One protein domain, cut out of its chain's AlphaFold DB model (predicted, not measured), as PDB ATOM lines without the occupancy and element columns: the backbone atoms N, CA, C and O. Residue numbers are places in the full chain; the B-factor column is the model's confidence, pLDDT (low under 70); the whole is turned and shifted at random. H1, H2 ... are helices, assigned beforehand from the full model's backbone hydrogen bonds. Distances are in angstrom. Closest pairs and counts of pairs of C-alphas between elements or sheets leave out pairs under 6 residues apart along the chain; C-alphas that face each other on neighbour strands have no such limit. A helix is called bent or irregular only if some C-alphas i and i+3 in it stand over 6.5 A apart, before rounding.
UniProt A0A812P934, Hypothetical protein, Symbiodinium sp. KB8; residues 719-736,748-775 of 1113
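Overview. This is residues 719 to 736 and 748 to 775 of the 1113 residues of the protein "Hypothetical protein" of Symbiodinium sp. KB8 (UniProt A0A812P934). A bent helix, H2, runs back alongside H1 with its first arm and turns away with its second, and a tail follows in which residues 768 to 773 stick out. The printed part has 46 residues with two named helices, H1 then H2, and no named strand: all helix. It is only just loose, close to compact, with a radius of gyration of the C-alphas of 11.7 A, and elongated, spanning 38 by 23 by 15 A.

Along the chain. Find C-alpha 748 at (244.377, 209.701, 204.650), where H2, residues 748 to 765, begins. By its hydrogen bonds it was assigned as one helix, but it is bent: C-alphas 755 and 758 are 6.6 A apart. Its arms are H2a, residues 748 to 755, 10.4 A long, and H2b, residues 758 to 765, 10.0 A. H1, residues 720 to 735, runs 22.2 A from C-alpha 720 at (264.668, 211.410, 220.246).

Arrangement. H2a and H2b stand at a steep tilt of 47 degrees. H1 and H2a are close but not clearly touching, closest at the C-alphas of Arg 730 and Tyr 755, 6.9 A, with a shallow tilt of 12 degrees, opposite ways. H1 and H2b are likewise close but not clearly touching, closest at the C-alphas of Ile 727 and Pro 759, 7.1 A, with a steep tilt of 46 degrees, opposite ways. In H1, H2a and H2b every O i to N i+4 pair is within hydrogen-bond range.

Size, cuts and confidence. The C-alphas farthest apart, those of Asp 736 and Met 770, are 38.2 A apart. The link from H1 to H2 crosses the cut: residues 737 to 747 are not printed, and C-alphas 736 and 748 are 14.3 A apart. Residues 719 to 721 and 736 have pLDDT under 70.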
ATOM      1  N   ASN A 719     268.146 212.620 217.427       68.69
ATOM      2  CA  ASN A 719     267.658 213.211 218.675       68.69
ATOM      3  C   ASN A 719     266.188 212.811 218.911       68.69
ATOM      4  O   ASN A 719     265.278 213.242 218.195       68.69
ATOM      5  N   ALA A 720     265.969 211.990 219.939       67.44
ATOM      6  CA  ALA A 720     264.668 211.410 220.246       67.44
ATOM      7  C   ALA A 720     263.601 212.467 220.571       67.44
ATOM      8  O   ALA A 720     262.445 212.270 220.203       67.44
ATOM      9  N   ALA A 721     263.970 213.594 221.192       69.00
ATOM     10  CA  ALA A 721     263.030 214.665 221.518       69.00
ATOM     11  C   ALA A 721     262.501 215.361 220.253       69.00
ATOM     12  O   ALA A 721     261.295 215.541 220.113       69.00
ATOM     13  N   VAL A 722     263.381 215.658 219.289       75.94
ATOM     14  CA  VAL A 722     263.001 216.255 217.992       75.94
ATOM     15  C   VAL A 722     262.090 215.312 217.199       75.94
ATOM     16  O   VAL A 722     261.131 215.747 216.562       75.94
ATOM     17  N   ARG A 723     262.358 214.001 217.254       76.19
ATOM     18  CA  ARG A 723     261.543 212.984 216.573       76.19
ATOM     19  C   ARG A 723     260.178 212.774 217.242       76.19
ATOM     20  O   ARG A 723     259.185 212.633 216.535       76.19
ATOM     21  N   GLU A 724     260.117 212.787 218.571       81.38
ATOM     22  CA  GLU A 724     258.869 212.729 219.343       81.38
ATOM     23  C   GLU A 724     258.015 213.993 219.123       81.38
ATOM     24  O   GLU A 724     256.808 213.891 218.915       81.38
ATOM     25  N   GLU A 725     258.631 215.181 219.073       84.31
ATOM     26  CA  GLU A 725     257.941 216.443 218.773       84.31
ATOM     27  C   GLU A 725     257.380 216.480 217.345       84.31
ATOM     28  O   GLU A 725     256.225 216.866 217.155       84.31
ATOM     29  N   LEU A 726     258.144 216.009 216.350       84.12
ATOM     30  CA  LEU A 726     257.668 215.876 214.970       84.12
ATOM     31  C   LEU A 726     256.419 214.983 214.889       84.12
ATOM     32  O   LEU A 726     255.464 215.321 214.190       84.12
ATOM     33  N   ILE A 727     256.412 213.859 215.613       85.44
ATOM     34  CA  ILE A 727     255.270 212.936 215.671       85.44
ATOM     35  C   ILE A 727     254.086 213.595 216.384       85.44
ATOM     36  O   ILE A 727     252.979 213.568 215.850       85.44
ATOM     37  N   ARG A 728     254.310 214.254 217.530       85.75
ATOM     38  CA  ARG A 728     253.257 214.969 218.268       85.75
ATOM     39  C   ARG A 728     252.592 216.046 217.405       85.75
ATOM     40  O   ARG A 728     251.372 216.157 217.417       85.75
ATOM     41  N   ALA A 729     253.363 216.788 216.607       85.88
ATOM     42  CA  ALA A 729     252.822 217.783 215.678       85.88
ATOM     43  C   ALA A 729     251.936 217.152 214.580       85.88
ATOM     44  O   ALA A 729     250.920 217.731 214.199       85.88
ATOM     45  N   ARG A 730     252.269 215.942 214.099       85.50
ATOM     46  CA  ARG A 730     251.422 215.179 213.157       85.50
ATOM     47  C   ARG A 730     250.195 214.549 213.822       85.50
ATOM     48  O   ARG A 730     249.165 214.405 213.174       85.50
ATOM     49  N   GLU A 731     250.268 214.215 215.107       84.62
ATOM     50  CA  GLU A 731     249.105 213.805 215.910       84.62
ATOM     51  C   GLU A 731     248.156 214.987 216.179       84.62
ATOM     52  O   GLU A 731     246.937 214.819 216.175       84.62
ATOM     53  N   GLU A 732     248.690 216.196 216.348       83.00
ATOM     54  CA  GLU A 732     247.924 217.433 216.534       83.00
ATOM     55  C   GLU A 732     247.209 217.873 215.239       83.00
ATOM     56  O   GLU A 732     246.015 218.171 215.268       83.00
ATOM     57  N   GLU A 733     247.867 217.740 214.080       79.56
ATOM     58  CA  GLU A 733     247.275 217.856 212.726       79.56
ATOM     59  C   GLU A 733     246.142 216.832 212.457       79.56
ATOM     60  O   GLU A 733     245.341 216.983 211.526       79.56
ATOM     61  N   VAL A 734     246.041 215.782 213.282       74.94
ATOM     62  CA  VAL A 734     244.946 214.792 213.270       74.94
ATOM     63  C   VAL A 734     243.872 215.078 214.317       74.94
ATOM     64  O   VAL A 734     242.724 214.675 214.127       74.94
ATOM     65  N   ARG A 735     244.207 215.805 215.387       72.75
ATOM     66  CA  ARG A 735     243.292 216.111 216.491       72.75
ATOM     67  C   ARG A 735     242.320 217.254 216.190       72.75
ATOM     68  O   ARG A 735     241.249 217.258 216.787       72.75
ATOM     69  N   ASP A 736     242.646 218.186 215.292       69.12
ATOM     70  CA  ASP A 736     241.712 219.251 214.898       69.12
ATOM     71  C   ASP A 736     240.698 218.787 213.823       69.12
ATOM     72  O   ASP A 736     241.089 218.535 212.676       69.12
ATOM     73  N   HIS A 748     244.232 209.206 203.279       79.69
ATOM     74  CA  HIS A 748     244.377 209.701 204.650       79.69
ATOM     75  C   HIS A 748     244.833 208.603 205.623       79.69
ATOM     76  O   HIS A 748     245.736 208.833 206.422       79.69
ATOM     77  N   ALA A 749     244.275 207.393 205.518       83.00
ATOM     78  CA  ALA A 749     244.706 206.248 206.320       83.00
ATOM     79  C   ALA A 749     246.177 205.877 206.052       83.00
ATOM     80  O   ALA A 749     246.935 205.651 206.992       83.00
ATOM     81  N   ASN A 750     246.610 205.884 204.786       85.75
ATOM     82  CA  ASN A 750     248.003 205.620 204.421       85.75
ATOM     83  C   ASN A 750     248.959 206.735 204.893       85.75
ATOM     84  O   ASN A 750     250.068 206.448 205.335       85.75
ATOM     85  N   TRP A 751     248.526 208.001 204.854       87.38
ATOM     86  CA  TRP A 751     249.274 209.123 205.432       87.38
ATOM     87  C   TRP A 751     249.413 208.979 206.955       87.38
ATOM     88  O   TRP A 751     250.512 209.107 207.489       87.38
ATOM     89  N   TYR A 752     248.326 208.645 207.657       85.69
ATOM     90  CA  TYR A 752     248.341 208.448 209.109       85.69
ATOM     91  C   TYR A 752     249.222 207.261 209.517       85.69
ATOM     92  O   TYR A 752     249.954 207.334 210.507       85.69
ATOM     93  N   TRP A 753     249.223 206.194 208.713       87.75
ATOM     94  CA  TRP A 753     250.169 205.098 208.864       87.75
ATOM     95  C   TRP A 753     251.618 205.584 208.732       87.75
ATOM     96  O   TRP A 753     252.380 205.451 209.686       87.75
ATOM     97  N   GLU A 754     252.002 206.189 207.605       88.81
ATOM     98  CA  GLU A 754     253.406 206.538 207.323       88.81
ATOM     99  C   GLU A 754     253.971 207.672 208.200       88.81
ATOM    100  O   GLU A 754     255.162 207.653 208.510       88.81
ATOM    101  N   TYR A 755     253.149 208.641 208.625       86.44
ATOM    102  CA  TYR A 755     253.615 209.832 209.355       86.44
ATOM    103  C   TYR A 755     253.297 209.847 210.858       86.44
ATOM    104  O   TYR A 755     253.900 210.645 211.576       86.44
ATOM    105  N   VAL A 756     252.421 208.964 211.356       86.06
ATOM    106  CA  VAL A 756     252.119 208.840 212.797       86.06
ATOM    107  C   VAL A 756     252.352 207.416 213.303       86.06
ATOM    108  O   VAL A 756     253.250 207.192 214.119       86.06
ATOM    109  N   GLN A 757     251.591 206.428 212.818       87.75
ATOM    110  CA  GLN A 757     251.584 205.091 213.431       87.75
ATOM    111  C   GLN A 757     252.900 204.333 213.229       87.75
ATOM    112  O   GLN A 757     253.412 203.729 214.170       87.75
ATOM    113  N   ARG A 758     253.481 204.391 212.027       88.31
ATOM    114  CA  ARG A 758     254.775 203.780 211.721       88.31
ATOM    115  C   ARG A 758     255.911 204.461 212.498       88.31
ATOM    116  O   ARG A 758     256.655 203.728 213.143       88.31
ATOM    117  N   PRO A 759     256.058 205.801 212.539       88.31
ATOM    118  CA  PRO A 759     257.045 206.453 213.399       88.31
ATOM    119  C   PRO A 759     256.903 206.110 214.890       88.31
ATOM    120  O   PRO A 759     257.920 205.828 215.528       88.31
ATOM    121  N   ARG A 760     255.672 206.047 215.427       87.44
ATOM    122  CA  ARG A 760     255.383 205.556 216.792       87.44
ATOM    123  C   ARG A 760     255.850 204.111 216.992       87.44
ATOM    124  O   ARG A 760     256.552 203.816 217.959       87.44
ATOM    125  N   PHE A 761     255.507 203.218 216.064       87.69
ATOM    126  CA  PHE A 761     255.922 201.817 216.099       87.69
ATOM    127  C   PHE A 761     257.449 201.662 215.997       87.69
ATOM    128  O   PHE A 761     258.034 200.904 216.762       87.69
ATOM    129  N   GLU A 762     258.116 202.425 215.128       87.75
ATOM    130  CA  GLU A 762     259.579 202.445 215.006       87.75
ATOM    131  C   GLU A 762     260.273 202.962 216.282       87.75
ATOM    132  O   GLU A 762     261.344 202.465 216.619       87.75
ATOM    133  N   LEU A 763     259.680 203.904 217.030       85.12
ATOM    134  CA  LEU A 763     260.226 204.362 218.318       85.12
ATOM    135  C   LEU A 763     260.089 203.322 219.446       85.12
ATOM    136  O   LEU A 763     260.962 203.255 220.320       85.12
ATOM    137  N   TYR A 764     259.009 202.532 219.431       86.06
ATOM    138  CA  TYR A 764     258.698 201.518 220.445       86.06
ATOM    139  C   TYR A 764     259.369 200.162 220.166       86.06
ATOM    140  O   TYR A 764     260.043 199.601 221.032       86.06
ATOM    141  N   ALA A 765     259.184 199.628 218.958       86.88
ATOM    142  CA  ALA A 765     259.699 198.329 218.543       86.88
ATOM    143  C   ALA A 765     261.125 198.412 217.980       86.88
ATOM    144  O   ALA A 765     261.888 197.468 218.165       86.88
ATOM    145  N   GLY A 766     261.486 199.526 217.333       89.44
ATOM    146  CA  GLY A 766     262.739 199.711 216.596       89.44
ATOM    147  C   GLY A 766     262.618 199.470 215.083       89.44
ATOM    148  O   GLY A 766     261.673 198.843 214.588       89.44
ATOM    149  N   ARG A 767     263.635 199.923 214.343       90.00
ATOM    150  CA  ARG A 767     263.884 199.611 212.922       90.00
ATOM    151  C   ARG A 767     264.705 198.312 212.754       90.00
ATOM    152  O   ARG A 767     265.364 197.901 213.710       90.00
ATOM    153  N   PRO A 768     264.683 197.657 211.574       89.81
ATOM    154  CA  PRO A 768     265.424 196.416 211.322       89.81
ATOM    155  C   PRO A 768     266.905 196.511 211.705       89.81
ATOM    156  O   PRO A 768     267.605 197.429 211.288       89.81
ATOM    157  N   THR A 769     267.392 195.548 212.491       89.44
ATOM    158  CA  THR A 769     268.741 195.594 213.092       89.44
ATOM    159  C   THR A 769     269.875 195.553 212.060       89.44
ATOM    160  O   THR A 769     270.954 196.073 212.317       89.44
ATOM    161  N   MET A 770     269.633 194.954 210.890       85.81
ATOM    162  CA  MET A 770     270.629 194.794 209.822       85.81
ATOM    163  C   MET A 770     270.710 195.994 208.853       85.81
ATOM    164  O   MET A 770     271.479 195.943 207.894       85.81
ATOM    165  N   ASP A 771     269.930 197.061 209.064       85.75
ATOM    166  CA  ASP A 771     270.017 198.283 208.255       85.75
ATOM    167  C   ASP A 771     271.125 199.210 208.781       85.75
ATOM    168  O   ASP A 771     270.954 199.913 209.777       85.75
ATOM    169  N   GLY A 772     272.261 199.242 208.081       81.88
ATOM    170  CA  GLY A 772     273.419 200.073 208.434       81.88
ATOM    171  C   GLY A 772     273.192 201.590 208.366       81.88
ATOM    172  O   GLY A 772     274.085 202.340 208.752       81.88
ATOM    173  N   ASN A 773     272.028 202.056 207.896       84.12
ATOM    174  CA  ASN A 773     271.638 203.471 207.939       84.12
ATOM    175  C   ASN A 773     270.932 203.850 209.259       84.12
ATOM    176  O   ASN A 773     270.639 205.023 209.489       84.12
ATOM    177  N   VAL A 774     270.623 202.872 210.117       84.62
ATOM    178  CA  VAL A 774     269.919 203.069 211.389       84.62
ATOM    179  C   VAL A 774     270.936 203.189 212.532       84.62
ATOM    180  O   VAL A 774     271.743 202.278 212.719       84.62
ATOM    181  N   PRO A 775     270.901 204.255 213.356       87.75
ATOM    182  CA  PRO A 775     271.762 204.337 214.532       87.75
ATOM    183  C   PRO A 775     271.377 203.250 215.543       87.75
ATOM    184  O   PRO A 775     270.192 202.984 215.745       87.75
TER     185      PRO A 775